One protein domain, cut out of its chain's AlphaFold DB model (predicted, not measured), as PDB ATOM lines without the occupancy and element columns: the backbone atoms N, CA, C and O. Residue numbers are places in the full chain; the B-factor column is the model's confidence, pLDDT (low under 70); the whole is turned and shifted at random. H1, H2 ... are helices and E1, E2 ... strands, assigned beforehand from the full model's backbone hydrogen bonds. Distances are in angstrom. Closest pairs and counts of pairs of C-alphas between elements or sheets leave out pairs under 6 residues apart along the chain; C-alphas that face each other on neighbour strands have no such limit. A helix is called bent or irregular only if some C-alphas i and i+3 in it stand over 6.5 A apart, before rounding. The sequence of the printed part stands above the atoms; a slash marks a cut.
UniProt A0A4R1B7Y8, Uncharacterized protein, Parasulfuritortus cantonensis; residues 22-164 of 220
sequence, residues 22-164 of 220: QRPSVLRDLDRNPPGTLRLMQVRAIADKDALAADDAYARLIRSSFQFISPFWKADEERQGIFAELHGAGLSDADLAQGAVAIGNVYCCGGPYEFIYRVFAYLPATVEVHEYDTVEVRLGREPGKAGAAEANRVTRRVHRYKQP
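What this domain is: This is residues 22 to 164 of the 220 residues of an uncharacterized protein of Parasulfuritortus cantonensis (UniProt A0A4R1B7Y8). One five-stranded sheet folds back on itself into a small, partly closed barrel, the pair E3 and E2 facing the pair E4 and E5 across the hinge strand E1, and helices H1 to H4 gather round one side of it, with H2 over E1. The edge strands E3 and E5 come together at Tyr 122 and Arg 153, while the long link of residues 139 to 152 reaches away from the barrel. The printed part has 143 residues, with five named helices and five named strands in the order E1 H1 H2 H3 H4 E2 H5 E3 E4 E5; the sheet, in the order E3 E2 E1 E4 E5, is antiparallel, and the class is mixed. The whole is compact, with a radius of gyration of the C-alphas of 14.2 A, and rounded, spanning 40 by 37 by 30 A.

Where its parts are: After residues 22 to 37, which hold no named element, E1 covers residues 38 to 47, 21.4 A long, from C-alpha 38 at (42.715, -34.915, 40.884). H1 is residues 49 to 53, H2 residues 55 to 65, 15.5 A, H3 residues 75 to 88, 19.8 A, and H4 residues 93 to 98. E2 is residues 100 to 105, 16.3 A, H5 residues 114 to 117, and E3 residues 118 to 123, 15.1 A. E4 is residues 134 to 138, 13.2 A, and E5, residues 153 to 159, is 16.5 A long and ends with C-alpha 159 at (29.835, -37.663, 47.833).

How they stand to each other: The strongly twisted, curled sheet is a folded sheet, one sheet bent back into two leaves that face each other. E1 bends by 85 degrees at residue 44; its pairing is staggered, with E4 over residues 38 to 42, N 39 and O 137 at 2.8 A, and with E2 over residues 42 to 47, N 44 and O 103 at 2.8 A. E3 and E2 have N 102 and O 121 at 2.8 A, and the hairpin E4 and E5 has N 138 and O 153 at 2.8 A. The closest C-alphas of E3 and E5, Tyr 122 and Arg 153, are 4.7 A apart. H2 is on the sheet at a height of 9.5 A, over E1 and slantwise to the strands at 51 degrees on the local plane; its closest C-alpha pair with E1 is Arg 44 and Ser 65, 5.4 A. H3, with residues 75 to 79 alone, touches H2, about perpendicular at 86 degrees, closest at the C-alphas of Ala 59 and Ala 75, 5.6 A. H1 and H2 only just touch, only at the corner, with 3 pairs of C-alphas within 8 A, the closest being Ala 51 and Ala 57, 5.4 A. H1 and H3 only graze the sheet, as do H4 and H5, which are only just on it with 5 pairs of C-alphas within 10 A each. In H1, H2, H3 and H4 every O i to N i+4 pair is within hydrogen-bond range; H5 is too short for one.

The domain as a whole: The two C-alphas farthest apart, those of Lys 145 and Pro 164, are 43.7 A apart. The printed part has no cut, and the link E4 to E5, 14 residues, is long. The mean pLDDT of the printed part is 83.9; residues 22 to 31, 67 to 68, 108 to 116, 145 to 146 and 164 are under 70.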
ATOM      1  N   GLN A  22      36.023 -27.341  18.955       56.91
ATOM      2  CA  GLN A  22      36.844 -27.996  19.962       56.91
ATOM      3  C   GLN A  22      36.239 -29.377  20.201       56.91
ATOM      4  O   GLN A  22      35.119 -29.484  20.700       56.91
ATOM      5  N   ARG A  23      36.956 -30.420  19.768       61.59
ATOM      6  CA  ARG A  23      36.511 -31.795  19.952       61.59
ATOM      7  C   ARG A  23      36.538 -32.124  21.448       61.59
ATOM      8  O   ARG A  23      37.566 -31.887  22.089       61.59
ATOM      9  N   PRO A  24      35.422 -32.612  22.001       64.06
ATOM     10  CA  PRO A  24      35.371 -33.193  23.335       64.06
ATOM     11  C   PRO A  24      36.366 -34.351  23.412       64.06
ATOM     12  O   PRO A  24      36.515 -35.084  22.438       64.06
ATOM     13  N   SER A  25      37.079 -34.472  24.530       69.12
ATOM     14  CA  SER A  25      38.175 -35.430  24.672       69.12
ATOM     15  C   SER A  25      38.222 -36.003  26.090       69.12
ATOM     16  O   SER A  25      38.037 -35.275  27.067       69.12
ATOM     17  N   VAL A  26      38.486 -37.307  26.203       68.44
ATOM     18  CA  VAL A  26      38.781 -38.012  27.467       68.44
ATOM     19  C   VAL A  26      40.223 -37.778  27.937       68.44
ATOM     20  O   VAL A  26      40.583 -38.198  29.036       68.44
ATOM     21  N   LEU A  27      41.052 -37.137  27.107       65.75
ATOM     22  CA  LEU A  27      42.475 -36.882  27.353       65.75
ATOM     23  C   LEU A  27      42.769 -35.415  27.688       65.75
ATOM     24  O   LEU A  27      43.799 -35.112  28.287       65.75
ATOM     25  N   ARG A  28      41.878 -34.501  27.295       65.31
ATOM     26  CA  ARG A  28      42.130 -33.062  27.361       65.31
ATOM     27  C   ARG A  28      41.567 -32.437  28.632       65.31
ATOM     28  O   ARG A  28      40.367 -32.493  28.886       65.31
ATOM     29  N   ASP A  29      42.423 -31.735  29.371       65.44
ATOM     30  CA  ASP A  29      41.997 -30.732  30.348       65.44
ATOM     31  C   ASP A  29      42.175 -29.328  29.753       65.44
ATOM     32  O   ASP A  29      43.256 -28.950  29.292       65.44
ATOM     33  N   LEU A  30      41.105 -28.535  29.776       59.84
ATOM     34  CA  LEU A  30      41.114 -27.154  29.298       59.84
ATOM     35  C   LEU A  30      42.030 -26.238  30.123       59.84
ATOM     36  O   LEU A  30      42.479 -25.208  29.617       59.84
ATOM     37  N   ASP A  31      42.338 -26.616  31.363       63.72
ATOM     38  CA  ASP A  31      43.034 -25.761  32.325       63.72
ATOM     39  C   ASP A  31      44.557 -25.989  32.386       63.72
ATOM     40  O   ASP A  31      45.227 -25.415  33.251       63.72
ATOM     41  N   ARG A  32      45.124 -26.796  31.471       72.69
ATOM     42  CA  ARG A  32      46.555 -27.177  31.447       72.69
ATOM     43  C   ARG A  32      47.051 -27.767  32.778       72.69
ATOM     44  O   ARG A  32      48.197 -27.529  33.165       72.69
ATOM     45  N   ASN A  33      46.208 -28.493  33.515       78.44
ATOM     46  CA  ASN A  33      46.686 -29.157  34.725       78.44
ATOM     47  C   ASN A  33      47.654 -30.294  34.361       78.44
ATOM     48  O   ASN A  33      47.494 -30.929  33.317       78.44
ATOM     49  N   PRO A  34      48.666 -30.559  35.206       83.94
ATOM     50  CA  PRO A  34      49.568 -31.673  34.968       83.94
ATOM     51  C   PRO A  34      48.808 -33.009  35.054       83.94
ATOM     52  O   PRO A  34      47.882 -33.123  35.872       83.94
ATOM     53  N   PRO A  35      49.213 -34.030  34.275       86.38
ATOM     54  CA  PRO A  35      48.696 -35.387  34.421       86.38
ATOM     55  C   PRO A  35      48.743 -35.874  35.871       86.38
ATOM     56  O   PRO A  35      49.631 -35.503  36.641       86.38
ATOM     57  N   GLY A  36      47.766 -36.693  36.259       88.12
ATOM     58  CA  GLY A  36      47.637 -37.197  37.625       88.12
ATOM     59  C   GLY A  36      47.020 -36.212  38.622       88.12
ATOM     60  O   GLY A  36      46.754 -36.604  39.758       88.12
ATOM     61  N   THR A  37      46.746 -34.965  38.222       90.12
ATOM     62  CA  THR A  37      45.937 -34.036  39.027       90.12
ATOM     63  C   THR A  37      44.565 -34.644  39.298       90.12
ATOM     64  O   THR A  37      43.935 -35.187  38.393       90.12
ATOM     65  N   LEU A  38      44.077 -34.526  40.531       92.44
ATOM     66  CA  LEU A  38      42.715 -34.915  40.884       92.44
ATOM     67  C   LEU A  38      41.787 -33.705  40.765       92.44
ATOM     68  O   LEU A  38      42.123 -32.617  41.240       92.44
ATOM     69  N   ARG A  39      40.611 -33.898  40.166       90.00
ATOM     70  CA  ARG A  39      39.519 -32.918  40.062       90.00
ATOM     71  C   ARG A  39      38.253 -33.494  40.692       90.00
ATOM     72  O   ARG A  39      38.076 -34.708  40.731       90.00
ATOM     73  N   LEU A  40      37.369 -32.616  41.159       90.00
ATOM     74  CA  LEU A  40      36.002 -33.002  41.507       90.00
ATOM     75  C   LEU A  40      35.100 -32.815  40.299       90.00
ATOM     76  O   LEU A  40      35.112 -31.756  39.677       90.00
ATOM     77  N   MET A  41      34.308 -33.832  39.997       90.38
ATOM     78  CA  MET A  41      33.341 -33.812  38.912       90.38
ATOM     79  C   MET A  41      31.975 -34.205  39.465       90.38
ATOM     80  O   MET A  41      31.864 -35.221  40.149       90.38
ATOM     81  N   GLN A  42      30.932 -33.433  39.154       90.38
ATOM     82  CA  GLN A  42      29.566 -33.928  39.315       90.38
ATOM     83  C   GLN A  42      29.216 -34.777  38.099       90.38
ATOM     84  O   GLN A  42      29.280 -34.297  36.963       90.38
ATOM     85  N   VAL A  43      28.821 -36.021  38.341       92.62
ATOM     86  CA  VAL A  43      28.364 -36.937  37.298       92.62
ATOM     87  C   VAL A  43      27.013 -36.462  36.783       92.62
ATOM     88  O   VAL A  43      26.113 -36.148  37.556       92.62
ATOM     89  N   ARG A  44      26.876 -36.367  35.464       90.44
ATOM     90  CA  ARG A  44      25.643 -35.950  34.782       90.44
ATOM     91  C   ARG A  44      25.009 -37.097  34.014       90.44
ATOM     92  O   ARG A  44      23.795 -37.133  33.904       90.44
ATOM     93  N   ALA A  45      25.843 -38.010  33.532       92.69
ATOM     94  CA  ALA A  45      25.455 -39.218  32.833       92.69
ATOM     95  C   ALA A  45      26.492 -40.317  33.060       92.69
ATOM     96  O   ALA A  45      27.672 -40.042  33.304       92.69
ATOM     97  N   ILE A  46      26.047 -41.560  32.909       94.25
ATOM     98  CA  ILE A  46      26.903 -42.740  32.853       94.25
ATOM     99  C   ILE A  46      26.533 -43.500  31.584       94.25
ATOM    100  O   ILE A  46      25.360 -43.774  31.346       94.25
ATOM    101  N   ALA A  47      27.532 -43.797  30.758       93.06
ATOM    102  CA  ALA A  47      27.359 -44.528  29.512       93.06
ATOM    103  C   ALA A  47      28.143 -45.838  29.580       93.06
ATOM    104  O   ALA A  47      29.371 -45.814  29.669       93.06
ATOM    105  N   ASP A  48      27.452 -46.971  29.542       92.81
ATOM    106  CA  ASP A  48      28.098 -48.259  29.294       92.81
ATOM    107  C   ASP A  48      28.497 -48.397  27.811       92.81
ATOM    108  O   ASP A  48      28.247 -47.510  26.987       92.81
ATOM    109  N   LYS A  49      29.151 -49.509  27.462       90.25
ATOM    110  CA  LYS A  49      29.600 -49.774  26.089       90.25
ATOM    111  C   LYS A  49      28.462 -49.705  25.068       90.25
ATOM    112  O   LYS A  49      28.670 -49.167  23.983       90.25
ATOM    113  N   ASP A  50      27.285 -50.220  25.407       88.62
ATOM    114  CA  ASP A  50      26.151 -50.306  24.486       88.62
ATOM    115  C   ASP A  50      25.520 -48.926  24.264       88.62
ATOM    116  O   ASP A  50      25.266 -48.522  23.125       88.62
ATOM    117  N   ALA A  51      25.354 -48.150  25.339       88.12
ATOM    118  CA  ALA A  51      24.904 -46.764  25.289       88.12
ATOM    119  C   ALA A  51      25.892 -45.869  24.531       88.12
ATOM    120  O   ALA A  51      25.472 -44.970  23.800       88.12
ATOM    121  N   LEU A  52      27.195 -46.127  24.676       85.12
ATOM    122  CA  LEU A  52      28.222 -45.462  23.885       85.12
ATOM    123  C   LEU A  52      28.180 -45.897  22.426       85.12
ATOM    124  O   LEU A  52      28.480 -45.070  21.585       85.12
ATOM    125  N   ALA A  53      27.850 -47.146  22.094       86.50
ATOM    126  CA  ALA A  53      27.899 -47.650  20.720       86.50
ATOM    127  C   ALA A  53      26.699 -47.216  19.858       86.50
ATOM    128  O   ALA A  53      26.846 -47.088  18.640       86.50
ATOM    129  N   ALA A  54      25.532 -46.983  20.461       87.75
ATOM    130  CA  ALA A  54      24.310 -46.625  19.745       87.75
ATOM    131  C   ALA A  54      24.148 -45.102  19.581       87.75
ATOM    132  O   ALA A  54      23.948 -44.387  20.564       87.75
ATOM    133  N   ASP A  55      24.148 -44.612  18.333       81.00
ATOM    134  CA  ASP A  55      24.084 -43.174  18.010       81.00
ATOM    135  C   ASP A  55      22.899 -42.467  18.689       81.00
ATOM    136  O   ASP A  55      23.071 -41.434  19.339       81.00
ATOM    137  N   ASP A  56      21.702 -43.054  18.622       85.06
ATOM    138  CA  ASP A  56      20.504 -42.490  19.248       85.06
ATOM    139  C   ASP A  56      20.574 -42.494  20.781       85.06
ATOM    140  O   ASP A  56      20.048 -41.588  21.433       85.06
ATOM    141  N   ALA A  57      21.197 -43.514  21.379       84.44
ATOM    142  CA  ALA A  57      21.331 -43.614  22.829       84.44
ATOM    143  C   ALA A  57      22.323 -42.571  23.350       84.44
ATOM    144  O   ALA A  57      21.980 -41.810  24.255       84.44
ATOM    145  N   TYR A  58      23.488 -42.464  22.709       86.00
ATOM    146  CA  TYR A  58      24.482 -41.441  23.008       86.00
ATOM    147  C   TYR A  58      23.903 -40.035  22.804       86.00
ATOM    148  O   TYR A  58      24.010 -39.173  23.681       86.00
ATOM    149  N   ALA A  59      23.188 -39.809  21.697       85.50
ATOM    150  CA  ALA A  59      22.552 -38.529  21.417       85.50
ATOM    151  C   ALA A  59      21.551 -38.115  22.506       85.50
ATOM    152  O   ALA A  59      21.555 -36.964  22.956       85.50
ATOM    153  N   ARG A  60      20.700 -39.053  22.943       84.06
ATOM    154  CA  ARG A  60      19.745 -38.831  24.036       84.06
ATOM    155  C   ARG A  60      20.448 -38.561  25.358       84.06
ATOM    156  O   ARG A  60      20.058 -37.617  26.037       84.06
ATOM    157  N   LEU A  61      21.485 -39.332  25.682       85.25
ATOM    158  CA  LEU A  61      22.249 -39.196  26.918       85.25
ATOM    159  C   LEU A  61      22.867 -37.800  27.049       85.25
ATOM    160  O   LEU A  61      22.724 -37.145  28.080       85.25
ATOM    161  N   ILE A  62      23.526 -37.308  25.996       84.44
ATOM    162  CA  ILE A  62      24.127 -35.972  26.032       84.44
ATOM    163  C   ILE A  62      23.029 -34.898  26.110       84.44
ATOM    164  O   ILE A  62      23.148 -33.969  26.906       84.44
ATOM    165  N   ARG A  63      21.921 -35.036  25.365       82.94
ATOM    166  CA  ARG A  63      20.794 -34.078  25.406       82.94
ATOM    167  C   ARG A  63      20.108 -34.003  26.767       82.94
ATOM    168  O   ARG A  63      19.728 -32.916  27.183       82.94
ATOM    169  N   SER A  64      19.927 -35.129  27.455       77.69
ATOM    170  CA  SER A  64      19.308 -35.142  28.787       77.69
ATOM    171  C   SER A  64      20.242 -34.582  29.857       77.69
ATOM    172  O   SER A  64      19.789 -33.971  30.823       77.69
ATOM    173  N   SER A  65      21.547 -34.764  29.672       75.56
ATOM    174  CA  SER A  65      22.564 -34.374  30.651       75.56
ATOM    175  C   SER A  65      22.943 -32.897  30.566       75.56
ATOM    176  O   SER A  65      23.265 -32.283  31.595       75.56
ATOM    177  N   PHE A  66      22.887 -32.330  29.356       71.81
ATOM    178  CA  PHE A  66      23.363 -30.990  29.025       71.81
ATOM    179  C   PHE A  66      22.261 -30.176  28.344       71.81
ATOM    180  O   PHE A  66      21.761 -30.531  27.282       71.81
ATOM    181  N   GLN A  67      21.894 -29.053  28.965       67.94
ATOM    182  CA  GLN A  67      20.748 -28.229  28.559       67.94
ATOM    183  C   GLN A  67      20.917 -27.576  27.179       67.94
ATOM    184  O   GLN A  67      19.926 -27.224  26.542       67.94
ATOM    185  N   PHE A  68      22.157 -27.419  26.710       69.94
ATOM    186  CA  PHE A  68      22.464 -26.871  25.396       69.94
ATOM    187  C   PHE A  68      23.425 -27.774  24.629       69.94
ATOM    188  O   PHE A  68      24.491 -28.148  25.119       69.94
ATOM    189  N   ILE A  69      23.064 -28.050  23.380       73.75
ATOM    190  CA  ILE A  69      23.909 -28.713  22.397       73.75
ATOM    191  C   ILE A  69      23.803 -27.919  21.101       73.75
ATOM    192  O   ILE A  69      22.706 -27.554  20.676       73.75
ATOM    193  N   SER A  70      24.948 -27.660  20.470       75.50
ATOM    194  CA  SER A  70      24.997 -26.970  19.181       75.50
ATOM    195  C   SER A  70      24.131 -27.693  18.139       75.50
ATOM    196  O   SER A  70      24.230 -28.914  18.026       75.50
ATOM    197  N   PRO A  71      23.345 -26.985  17.308       75.88
ATOM    198  CA  PRO A  71      22.615 -27.614  16.204       75.88
ATOM    199  C   PRO A  71      23.546 -28.243  15.152       75.88
ATOM    200  O   PRO A  71      23.103 -29.061  14.356       75.88
ATOM    201  N   PHE A  72      24.833 -27.881  15.158       80.50
ATOM    202  CA  PHE A  72      25.867 -28.454  14.292       80.50
ATOM    203  C   PHE A  72      26.628 -29.614  14.944       80.50
ATOM    204  O   PHE A  72      27.576 -30.134  14.358       80.50
ATOM    205  N   TRP A  73      26.272 -29.987  16.175       81.75
ATOM    206  CA  TRP A  73      26.866 -31.132  16.846       81.75
ATOM    207  C   TRP A  73      26.446 -32.432  16.166       81.75
ATOM    208  O   TRP A  73      25.267 -32.660  15.892       81.75
ATOM    209  N   LYS A  74      27.433 -33.291  15.942       84.88
ATOM    210  CA  LYS A  74      27.279 -34.608  15.341       84.88
ATOM    211  C   LYS A  74      27.632 -35.664  16.379       84.88
ATOM    212  O   LYS A  74      28.787 -35.775  16.793       84.88
ATOM    213  N   ALA A  75      26.607 -36.372  16.841       85.94
ATOM    214  CA  ALA A  75      26.722 -37.355  17.914       85.94
ATOM    215  C   ALA A  75      27.659 -38.510  17.531       85.94
ATOM    216  O   ALA A  75      28.465 -38.940  18.351       85.94
ATOM    217  N   ASP A  76      27.597 -38.956  16.277       85.69
ATOM    218  CA  ASP A  76      28.441 -40.002  15.706       85.69
ATOM    219  C   ASP A  76      29.927 -39.611  15.698       85.69
ATOM    220  O   ASP A  76      30.773 -40.413  16.097       85.69
ATOM    221  N   GLU A  77      30.257 -38.371  15.321       87.06
ATOM    222  CA  GLU A  77      31.643 -37.882  15.313       87.06
ATOM    223  C   GLU A  77      32.234 -37.790  16.733       87.06
ATOM    224  O   GLU A  77      33.371 -38.212  16.954       87.06
ATOM    225  N   GLU A  78      31.483 -37.264  17.714       85.19
ATOM    226  CA  GLU A  78      31.939 -37.199  19.117       85.19
ATOM    227  C   GLU A  78      32.100 -38.608  19.705       85.19
ATOM    228  O   GLU A  78      33.128 -38.907  20.314       85.19
ATOM    229  N   ARG A  79      31.130 -39.497  19.458       86.94
ATOM    230  CA  ARG A  79      31.158 -40.899  19.888       86.94
ATOM    231  C   ARG A  79      32.393 -41.632  19.367       86.94
ATOM    232  O   ARG A  79      33.100 -42.278  20.139       86.94
ATOM    233  N   GLN A  80      32.657 -41.542  18.063       86.12
ATOM    234  CA  GLN A  80      33.830 -42.167  17.449       86.12
ATOM    235  C   GLN A  80      35.131 -41.610  18.035       86.12
ATOM    236  O   GLN A  80      36.052 -42.379  18.309       86.12
ATOM    237  N   GLY A  81      35.188 -40.296  18.276       85.62
ATOM    238  CA  GLY A  81      36.317 -39.646  18.940       85.62
ATOM    239  C   GLY A  81      36.574 -40.207  20.339       85.62
ATOM    240  O   GLY A  81      37.699 -40.593  20.641       85.62
ATOM    241  N   ILE A  82      35.529 -40.336  21.161       86.12
ATOM    242  CA  ILE A  82      35.636 -40.883  22.521       86.12
ATOM    243  C   ILE A  82      36.169 -42.320  22.500       86.12
ATOM    244  O   ILE A  82      37.123 -42.615  23.214       86.12
ATOM    245  N   PHE A  83      35.613 -43.209  21.668       86.88
ATOM    246  CA  PHE A  83      36.112 -44.588  21.569       86.88
ATOM    247  C   PHE A  83      37.574 -44.646  21.123       86.88
ATOM    248  O   PHE A  83      38.372 -45.369  21.722       86.88
ATOM    249  N   ALA A  84      37.936 -43.873  20.096       86.31
ATOM    250  CA  ALA A  84      39.304 -43.834  19.595       86.31
ATOM    251  C   ALA A  84      40.291 -43.366  20.674       86.31
ATOM    252  O   ALA A  84      41.372 -43.936  20.811       86.31
ATOM    253  N   GLU A  85      39.916 -42.367  21.472       87.81
ATOM    254  CA  GLU A  85      40.753 -41.872  22.561       87.81
ATOM    255  C   GLU A  85      40.841 -42.848  23.743       87.81
ATOM    256  O   GLU A  85      41.928 -43.020  24.294       87.81
ATOM    257  N   LEU A  86      39.748 -43.528  24.112       89.44
ATOM    258  CA  LEU A  86      39.763 -44.556  25.162       89.44
ATOM    259  C   LEU A  86      40.685 -45.722  24.777       89.44
ATOM    260  O   LEU A  86      41.520 -46.135  25.582       89.44
ATOM    261  N   HIS A  87      40.605 -46.205  23.534       90.38
ATOM    262  CA  HIS A  87      41.526 -47.226  23.031       90.38
ATOM    263  C   HIS A  87      42.963 -46.712  22.915       90.38
ATOM    264  O   HIS A  87      43.901 -47.417  23.287       90.38
ATOM    265  N   GLY A  88      43.154 -45.472  22.452       88.12
ATOM    266  CA  GLY A  88      44.466 -44.823  22.411       88.12
ATOM    267  C   GLY A  88      45.112 -44.694  23.794       88.12
ATOM    268  O   GLY A  88      46.335 -44.758  23.906       88.12
ATOM    269  N   ALA A  89      44.293 -44.583  24.841       88.25
ATOM    270  CA  ALA A  89      44.686 -44.605  26.247       88.25
ATOM    271  C   ALA A  89      44.916 -46.010  26.834       88.25
ATOM    272  O   ALA A  89      45.100 -46.150  28.044       88.25
ATOM    273  N   GLY A  90      44.885 -47.054  26.002       88.62
ATOM    274  CA  GLY A  90      45.147 -48.429  26.416       88.62
ATOM    275  C   GLY A  90      43.962 -49.143  27.067       88.62
ATOM    276  O   GLY A  90      44.163 -50.220  27.620       88.62
ATOM    277  N   LEU A  91      42.742 -48.591  27.006       91.00
ATOM    278  CA  LEU A  91      41.546 -49.316  27.441       91.00
ATOM    279  C   LEU A  91      41.129 -50.321  26.366       91.00
ATOM    280  O   LEU A  91      40.874 -49.970  25.211       91.00
ATOM    281  N   SER A  92      41.064 -51.589  26.756       92.19
ATOM    282  CA  SER A  92      40.620 -52.671  25.886       92.19
ATOM    283  C   SER A  92      39.096 -52.718  25.777       92.19
ATOM    284  O   SER A  92      38.361 -52.177  26.604       92.19
ATOM    285  N   ASP A  93      38.594 -53.447  24.781       91.06
ATOM    286  CA  ASP A  93      37.167 -53.756  24.681       91.06
ATOM    287  C   ASP A  93      36.609 -54.470  25.916       91.06
ATOM    288  O   ASP A  93      35.426 -54.308  26.217       91.06
ATOM    289  N   ALA A  94      37.441 -55.253  26.611       92.75
ATOM    290  CA  ALA A  94      37.068 -55.941  27.840       92.75
ATOM    291  C   ALA A  94      36.928 -54.954  29.009       92.75
ATOM    292  O   ALA A  94      35.955 -55.035  29.756       92.75
ATOM    293  N   ASP A  95      37.838 -53.977  29.114       91.88
ATOM    294  CA  ASP A  95      37.747 -52.907  30.117       91.88
ATOM    295  C   ASP A  95      36.475 -52.077  29.929       91.88
ATOM    296  O   ASP A  95      35.827 -51.704  30.910       91.88
ATOM    297  N   LEU A  96      36.112 -51.797  28.672       89.81
ATOM    298  CA  LEU A  96      34.902 -51.052  28.321       89.81
ATOM    299  C   LEU A  96      33.627 -51.887  28.473       89.81
ATOM    300  O   LEU A  96      32.580 -51.324  28.760       89.81
ATOM    301  N   ALA A  97      33.698 -53.210  28.302       92.56
ATOM    302  CA  ALA A  97      32.557 -54.100  28.521       92.56
ATOM    303  C   ALA A  97      32.203 -54.256  30.008       92.56
ATOM    304  O   ALA A  97      31.050 -54.508  30.338       92.56
ATOM    305  N   GLN A  98      33.193 -54.139  30.896       93.12
ATOM    306  CA  GLN A  98      32.989 -54.253  32.342       93.12
ATOM    307  C   GLN A  98      32.802 -52.892  33.020       93.12
ATOM    308  O   GLN A  98      32.161 -52.811  34.063       93.12
ATOM    309  N   GLY A  99      33.395 -51.836  32.465       93.25
ATOM    310  CA  GLY A  99      33.296 -50.477  32.983       93.25
ATOM    311  C   GLY A  99      32.233 -49.634  32.283       93.25
ATOM    312  O   GLY A  99      31.362 -50.119  31.566       93.25
ATOM    313  N   ALA A 100      32.340 -48.330  32.493       95.00
ATOM    314  CA  ALA A 100      31.518 -47.324  31.841       95.00
ATOM    315  C   ALA A 100      32.336 -46.046  31.596       95.00
ATOM    316  O   ALA A 100      33.501 -45.935  31.987       95.00
ATOM    317  N   VAL A 101      31.718 -45.051  30.974       94.12
ATOM    318  CA  VAL A 101      32.223 -43.680  30.901       94.12
ATOM    319  C   VAL A 101      31.303 -42.790  31.722       94.12
ATOM    320  O   VAL A 101      30.121 -42.639  31.416       94.12
ATOM    321  N   ALA A 102      31.857 -42.186  32.770       94.75
ATOM    322  CA  ALA A 102      31.197 -41.114  33.493       94.75
ATOM    323  C   ALA A 102      31.369 -39.811  32.708       94.75
ATOM    324  O   ALA A 102      32.488 -39.417  32.366       94.75
ATOM    325  N   ILE A 103      30.254 -39.140  32.444       92.00
ATOM    326  CA  ILE A 103      30.208 -37.856  31.757       92.00
ATOM    327  C   ILE A 103      29.721 -36.834  32.767       92.00
ATOM    328  O   ILE A 103      28.655 -36.988  33.369       92.00
ATOM    329  N   GLY A 104      30.506 -35.793  32.989       90.12
ATOM    330  CA  GLY A 104      30.206 -34.843  34.039       90.12
ATOM    331  C   GLY A 104      30.819 -33.482  33.817       90.12
ATOM    332  O   GLY A 104      31.389 -33.180  32.771       90.12
ATOM    333  N   ASN A 105      30.669 -32.654  34.840       84.88
ATOM    334  CA  ASN A 105      31.099 -31.272  34.832       84.88
ATOM    335  C   ASN A 105      31.972 -30.990  36.050       84.88
ATOM    336  O   ASN A 105      31.615 -31.342  37.176       84.88
ATOM    337  N   VAL A 106      33.092 -30.310  35.819       80.94
ATOM    338  CA  VAL A 106      33.929 -29.757  36.896       80.94
ATOM    339  C   VAL A 106      33.503 -28.323  37.253       80.94
ATOM    340  O   VAL A 106      33.696 -27.876  38.382       80.94
ATOM    341  N   TYR A 107      32.845 -27.634  36.314       75.44
ATOM    342  CA  TYR A 107      32.232 -26.312  36.476       75.44
ATOM    343  C   TYR A 107      30.734 -26.389  36.152       75.44
ATOM    344  O   TYR A 107      30.347 -27.101  35.230       75.44
ATOM    345  N   CYS A 108      29.879 -25.689  36.898       67.75
ATOM    346  CA  CYS A 108      28.429 -25.780  36.721       67.75
ATOM    347  C   CYS A 108      27.873 -25.016  35.521       67.75
ATOM    348  O   CYS A 108      28.481 -24.111  34.958       67.75
ATOM    349  N   CYS A 109      26.623 -25.386  35.279       60.62
ATOM    350  CA  CYS A 109      25.701 -25.085  34.218       60.62
ATOM    351  C   CYS A 109      24.979 -23.746  34.406       60.62
ATOM    352  O   CYS A 109      24.427 -23.495  35.473       60.62
ATOM    353  N   GLY A 110      24.961 -22.938  33.351       54.00
ATOM    354  CA  GLY A 110      24.093 -21.782  33.160       54.00
ATOM    355  C   GLY A 110      24.353 -21.007  31.856       54.00
ATOM    356  O   GLY A 110      23.835 -19.905  31.705       54.00
ATOM    357  N   GLY A 111      25.183 -21.503  30.925       57.78
ATOM    358  CA  GLY A 111      25.691 -20.692  29.811       57.78
ATOM    359  C   GLY A 111      25.888 -21.443  28.488       57.78
ATOM    360  O   GLY A 111      26.098 -22.655  28.481       57.78
ATOM    361  N   PRO A 112      25.907 -20.734  27.343       58.22
ATOM    362  CA  PRO A 112      25.976 -21.339  26.004       58.22
ATOM    363  C   PRO A 112      27.268 -22.132  25.729       58.22
ATOM    364  O   PRO A 112      27.380 -22.794  24.701       58.22
ATOM    365  N   TYR A 113      28.240 -22.084  26.647       62.28
ATOM    366  CA  TYR A 113      29.539 -22.749  26.560       62.28
ATOM    367  C   TYR A 113      29.725 -23.861  27.602       62.28
ATOM    368  O   TYR A 113      30.843 -24.296  27.837       62.28
ATOM    369  N   GLU A 114      28.673 -24.360  28.248       64.25
ATOM    370  CA  GLU A 114      28.810 -25.491  29.186       64.25
ATOM    371  C   GLU A 114      29.484 -26.712  28.566       64.25
ATOM    372  O   GLU A 114      30.289 -27.390  29.202       64.25
ATOM    373  N   PHE A 115      29.186 -26.962  27.293       65.62
ATOM    374  CA  PHE A 115      29.636 -28.149  26.589       65.62
ATOM    375  C   PHE A 115      31.165 -28.259  26.473       65.62
ATOM    376  O   PHE A 115      31.648 -29.373  26.269       65.62
ATOM    377  N   ILE A 116      31.919 -27.153  26.592       67.62
ATOM    378  CA  ILE A 116      33.389 -27.196  26.543       67.62
ATOM    379  C   ILE A 116      33.996 -27.717  27.850       67.62
ATOM    380  O   ILE A 116      35.068 -28.303  27.812       67.62
ATOM    381  N   TYR A 117      33.310 -27.583  28.989       72.94
ATOM    382  CA  TYR A 117      33.805 -28.049  30.294       72.94
ATOM    383  C   TYR A 117      33.350 -29.464  30.656       72.94
ATOM    384  O   TYR A 117      33.549 -29.902  31.794       72.94
ATOM    385  N   ARG A 118      32.739 -30.167  29.698       82.44
ATOM    386  CA  ARG A 118      32.378 -31.571  29.855       82.44
ATOM    387  C   ARG A 118      33.647 -32.388  30.002       82.44
ATOM    388  O   ARG A 118      34.536 -32.328  29.157       82.44
ATOM    389  N   VAL A 119      33.702 -33.159  31.073       86.00
ATOM    390  CA  VAL A 119      34.770 -34.114  31.324       86.00
ATOM    391  C   VAL A 119      34.201 -35.507  31.137       86.00
ATOM    392  O   VAL A 119      33.146 -35.848  31.672       86.00
ATOM    393  N   PHE A 120      34.926 -36.300  30.365       90.38
ATOM    394  CA  PHE A 120      34.687 -37.722  30.203       90.38
ATOM    395  C   PHE A 120      35.765 -38.450  30.990       90.38
ATOM    396  O   PHE A 120      36.942 -38.100  30.876       90.38
ATOM    397  N   ALA A 121      35.371 -39.437  31.787       93.56
ATOM    398  CA  ALA A 121      36.288 -40.249  32.569       93.56
ATOM    399  C   ALA A 121      35.863 -41.716  32.539       93.56
ATOM    400  O   ALA A 121      34.689 -42.033  32.716       93.56
ATOM    401  N   TYR A 122      36.829 -42.614  32.363       95.31
ATOM    402  CA  TYR A 122      36.601 -44.041  32.531       95.31
ATOM    403  C   TYR A 122      36.175 -44.336  33.973       95.31
ATOM    404  O   TYR A 122      36.839 -43.921  34.930       95.31
ATOM    405  N   LEU A 123      35.071 -45.058  34.111       96.56
ATOM    406  CA  LEU A 123      34.495 -45.513  35.363       96.56
ATOM    407  C   LEU A 123      34.723 -47.027  35.485       96.56
ATOM    408  O   LEU A 123      34.058 -47.797  34.788       96.56
ATOM    409  N   PRO A 124      35.663 -47.477  36.333       95.50
ATOM    410  CA  PRO A 124      35.862 -48.903  36.569       95.50
ATOM    411  C   PRO A 124      34.660 -49.523  37.295       95.50
ATOM    412  O   PRO A 124      34.077 -48.899  38.181       95.50
ATOM    413  N   ALA A 125      34.367 -50.793  36.994       94.44
ATOM    414  CA  ALA A 125      33.283 -51.572  37.610       94.44
ATOM    415  C   ALA A 125      33.347 -51.627  39.148       94.44
ATOM    416  O   ALA A 125      32.339 -51.811  39.824       94.44
ATOM    417  N   THR A 126      34.548 -51.478  39.712       95.12
ATOM    418  CA  THR A 126      34.804 -51.533  41.156       95.12
ATOM    419  C   THR A 126      34.363 -50.275  41.907       95.12
ATOM    420  O   THR A 126      34.436 -50.257  43.135       95.12
ATOM    421  N   VAL A 127      33.947 -49.210  41.212       96.38
ATOM    422  CA  VAL A 127      33.513 -47.952  41.832       96.38
ATOM    423  C   VAL A 127      32.037 -47.719  41.524       96.38
ATOM    424  O   VAL A 127      31.663 -47.360  40.413       96.38
ATOM    425  N   GLU A 128      31.190 -47.879  42.539       95.88
ATOM    426  CA  GLU A 128      29.757 -47.605  42.438       95.88
ATOM    427  C   GLU A 128      29.494 -46.090  42.404       95.88
ATOM    428  O   GLU A 128      29.786 -45.363  43.362       95.88
ATOM    429  N   VAL A 129      28.909 -45.616  41.307       96.00
ATOM    430  CA  VAL A 129      28.610 -44.203  41.049       96.00
ATOM    431  C   VAL A 129      27.227 -44.093  40.415       96.00
ATOM    432  O   VAL A 129      26.883 -44.895  39.553       96.00
ATOM    433  N   HIS A 130      26.459 -43.083  40.818       95.56
ATOM    434  CA  HIS A 130      25.172 -42.742  40.212       95.56
ATOM    435  C   HIS A 130      25.202 -41.343  39.588       95.56
ATOM    436  O   HIS A 130      26.110 -40.544  39.835       95.56
ATOM    437  N   GLU A 131      24.186 -41.024  38.786       92.81
ATOM    438  CA  GLU A 131      23.968 -39.651  38.330       92.81
ATOM    439  C   GLU A 131      23.876 -38.682  39.520       92.81
ATOM    440  O   GLU A 131      23.301 -38.992  40.564       92.81
ATOM    441  N   TYR A 132      24.446 -37.492  39.340       90.06
ATOM    442  CA  TYR A 132      24.579 -36.407  40.318       90.06
ATOM    443  C   TYR A 132      25.531 -36.646  41.492       90.06
ATOM    444  O   TYR A 132      25.791 -35.689  42.232       90.06
ATOM    445  N   ASP A 133      26.098 -37.846  41.642       93.00
ATOM    446  CA  ASP A 133      27.184 -38.077  42.593       93.00
ATOM    447  C   ASP A 133      28.384 -37.175  42.267       93.00
ATOM    448  O   ASP A 133      28.661 -36.832  41.111       93.00
ATOM    449  N   THR A 134      29.131 -36.808  43.307       91.62
ATOM    450  CA  THR A 134      30.423 -36.139  43.158       91.62
ATOM    451  C   THR A 134      31.513 -37.188  43.179       91.62
ATOM    452  O   THR A 134      31.646 -37.938  44.151       91.62
ATOM    453  N   VAL A 135      32.336 -37.210  42.141       93.75
ATOM    454  CA  VAL A 135      33.445 -38.151  42.004       93.75
ATOM    455  C   VAL A 135      34.783 -37.435  41.932       93.75
ATOM    456  O   VAL A 135      34.887 -36.284  41.504       93.75
ATOM    457  N   GLU A 136      35.817 -38.145  42.364       93.94
ATOM    458  CA  GLU A 136      37.203 -37.767  42.152       93.94
ATOM    459  C   GLU A 136      37.647 -38.332  40.803       93.94
ATOM    460  O   GLU A 136      37.551 -39.536  40.556       93.94
ATOM    461  N   VAL A 137      38.114 -37.449  39.927       93.94
ATOM    462  CA  VAL A 137      38.644 -37.806  38.613       93.94
ATOM    463  C   VAL A 137      40.129 -37.516  38.607       93.94
ATOM    464  O   VAL A 137      40.546 -36.373  38.796       93.94
ATOM    465  N   ARG A 138      40.932 -38.546  38.360       93.62
ATOM    466  CA  ARG A 138      42.344 -38.391  38.036       93.62
ATOM    467  C   ARG A 138      42.468 -38.038  36.567       93.62
ATOM    468  O   ARG A 138      41.989 -38.786  35.715       93.62
ATOM    469  N   LEU A 139      43.105 -36.908  36.294       90.62
ATOM    470  CA  LEU A 139      43.354 -36.466  34.936       90.62
ATOM    471  C   LEU A 139      44.390 -37.356  34.267       90.62
ATOM    472  O   LEU A 139      45.438 -37.654  34.849       90.62
ATOM    473  N   GLY A 140      44.053 -37.761  33.053       89.12
ATOM    474  CA  GLY A 140      44.900 -38.556  32.194       89.12
ATOM    475  C   GLY A 140      46.016 -37.737  31.550       89.12
ATOM    476  O   GLY A 140      46.418 -36.669  32.022       89.12
ATOM    477  N   ARG A 141      46.534 -38.266  30.449       87.50
ATOM    478  CA  ARG A 141      47.655 -37.710  29.700       87.50
ATOM    479  C   ARG A 141      47.391 -37.877  28.213       87.50
ATOM    480  O   ARG A 141      47.141 -38.983  27.747       87.50
ATOM    481  N   GLU A 142      47.491 -36.791  27.458       81.38
ATOM    482  CA  GLU A 142      47.495 -36.867  25.995       81.38
ATOM    483  C   GLU A 142      48.733 -37.640  25.496       81.38
ATOM    484  O   GLU A 142      49.804 -37.549  26.111       81.38
ATOM    485  N   PRO A 143      48.627 -38.385  24.379       74.75
ATOM    486  CA  PRO A 143      49.773 -39.072  23.797       74.75
ATOM    487  C   PRO A 143      50.854 -38.057  23.419       74.75
ATOM    488  O   PRO A 143      50.582 -37.029  22.799       74.75
ATOM    489  N   GLY A 144      52.108 -38.350  23.754       72.19
ATOM    490  CA  GLY A 144      53.216 -37.461  23.423       72.19
ATOM    491  C   GLY A 144      54.578 -38.121  23.572       72.19
ATOM    492  O   GLY A 144      54.698 -39.297  23.900       72.19
ATOM    493  N   LYS A 145      55.647 -37.338  23.383       62.78
ATOM    494  CA  LYS A 145      57.036 -37.826  23.520       62.78
ATOM    495  C   LYS A 145      57.346 -38.407  24.909       62.78
ATOM    496  O   LYS A 145      58.311 -39.145  25.052       62.78
ATOM    497  N   ALA A 146      56.553 -38.045  25.917       66.38
ATOM    498  CA  ALA A 146      56.741 -38.420  27.315       66.38
ATOM    499  C   ALA A 146      56.008 -39.713  27.733       66.38
ATOM    500  O   ALA A 146      56.060 -40.067  28.911       66.38
ATOM    501  N   GLY A 147      55.309 -40.402  26.821       76.94
ATOM    502  CA  GLY A 147      54.676 -41.690  27.116       76.94
ATOM    503  C   GLY A 147      53.370 -41.945  26.366       76.94
ATOM    504  O   GLY A 147      52.910 -41.119  25.576       76.94
ATOM    505  N   ALA A 148      52.789 -43.115  26.640       83.31
ATOM    506  CA  ALA A 148      51.470 -43.495  26.150       83.31
ATOM    507  C   ALA A 148      50.381 -42.549  26.682       83.31
ATOM    508  O   ALA A 148      50.550 -41.909  27.726       83.31
ATOM    509  N   ALA A 149      49.272 -42.469  25.947       87.50
ATOM    510  CA  ALA A 149      48.102 -41.751  26.419       87.50
ATOM    511  C   ALA A 149      47.494 -42.459  27.633       87.50
ATOM    512  O   ALA A 149      47.581 -43.677  27.769       87.50
ATOM    513  N   GLU A 150      46.837 -41.688  28.487       90.38
ATOM    514  CA  GLU A 150      46.061 -42.182  29.617       90.38
ATOM    515  C   GLU A 150      44.729 -41.444  29.637       90.38
ATOM    516  O   GLU A 150      44.696 -40.220  29.521       90.38
ATOM    517  N   ALA A 151      43.630 -42.173  29.798       91.75
ATOM    518  CA  ALA A 151      42.308 -41.581  29.918       91.75
ATOM    519  C   ALA A 151      42.134 -40.985  31.314       91.75
ATOM    520  O   ALA A 151      42.653 -41.516  32.302       91.75
ATOM    521  N   ASN A 152      41.333 -39.925  31.413       92.94
ATOM    522  CA  ASN A 152      40.768 -39.529  32.696       92.94
ATOM    523  C   ASN A 152      40.078 -40.735  33.346       92.94
ATOM    524  O   ASN A 152      39.388 -41.504  32.671       92.94
ATOM    525  N   ARG A 153      40.231 -40.896  34.659       94.50
ATOM    526  CA  ARG A 153      39.695 -42.053  35.385       94.50
ATOM    527  C   ARG A 153      39.032 -41.627  36.682       94.50
ATOM    528  O   ARG A 153      39.619 -40.882  37.464       94.50
ATOM    529  N   VAL A 154      37.835 -42.143  36.932       96.31
ATOM    530  CA  VAL A 154      37.191 -42.039  38.242       96.31
ATOM    531  C   VAL A 154      37.964 -42.910  39.228       96.31
ATOM    532  O   VAL A 154      38.103 -44.115  39.019       96.31
ATOM    533  N   THR A 155      38.487 -42.306  40.292       96.19
ATOM    534  CA  THR A 155      39.233 -43.025  41.337       96.19
ATOM    535  C   THR A 155      38.327 -43.454  42.481       96.19
ATOM    536  O   THR A 155      38.516 -44.530  43.038       96.19
ATOM    537  N   ARG A 156      37.339 -42.624  42.832       95.19
ATOM    538  CA  ARG A 156      36.353 -42.903  43.884       95.19
ATOM    539  C   ARG A 156      35.152 -41.966  43.804       95.19
ATOM    540  O   ARG A 156      35.237 -40.856  43.273       95.19
ATOM    541  N   ARG A 157      34.062 -42.374  44.452       93.62
ATOM    542  CA  ARG A 157      32.966 -41.480  44.835       93.62
ATOM    543  C   ARG A 157      33.376 -40.661  46.063       93.62
ATOM    544  O   ARG A 157      33.828 -41.218  47.059       93.62
ATOM    545  N   VAL A 158      33.226 -39.343  45.980       91.19
ATOM    546  CA  VAL A 158      33.510 -38.397  47.075       91.19
ATOM    547  C   VAL A 158      32.249 -38.126  47.883       91.19
ATOM    548  O   VAL A 158      32.290 -38.119  49.107       91.19
ATOM    549  N   HIS A 159      31.121 -37.935  47.204       89.69
ATOM    550  CA  HIS A 159      29.835 -37.663  47.833       89.69
ATOM    551  C   HIS A 159      28.721 -38.304  47.015       89.69
ATOM    552  O   HIS A 159      28.747 -38.260  45.785       89.69
ATOM    553  N   ARG A 160      27.742 -38.883  47.710       91.19
ATOM    554  CA  ARG A 160      26.536 -39.409  47.084       91.19
ATOM    555  C   ARG A 160      25.455 -38.337  47.096       91.19
ATOM    556  O   ARG A 160      25.209 -37.731  48.134       91.19
ATOM    557  N   TYR A 161      24.802 -38.125  45.960       87.81
ATOM    558  CA  TYR A 161      23.822 -37.057  45.810       87.81
ATOM    559  C   TYR A 161      22.730 -37.115  46.890       87.81
ATOM    560  O   TYR A 161      22.108 -38.157  47.108       87.81
ATOM    561  N   LYS A 162      22.493 -35.978  47.562       83.44
ATOM    562  CA  LYS A 162      21.515 -35.825  48.659       83.44
ATOM    563  C   LYS A 162      21.774 -36.724  49.882       83.44
ATOM    564  O   LYS A 162      20.840 -36.977  50.641       83.44
ATOM    565  N   GLN A 163      23.007 -37.195  50.100       82.19
ATOM    566  CA  GLN A 163      23.365 -37.996  51.279       82.19
ATOM    567  C   GLN A 163      24.600 -37.438  52.015       82.19
ATOM    568  O   GLN A 163      25.549 -37.007  51.368       82.19
ATOM    569  N   PRO A 164      24.645 -37.468  53.360       69.88
ATOM    570  CA  PRO A 164      25.864 -37.162  54.128       69.88
ATOM    571  C   PRO A 164      27.007 -38.144  53.767       69.88
ATOM    572  O   PRO A 164      26.719 -39.220  53.236       69.88
TER     573      PRO A 164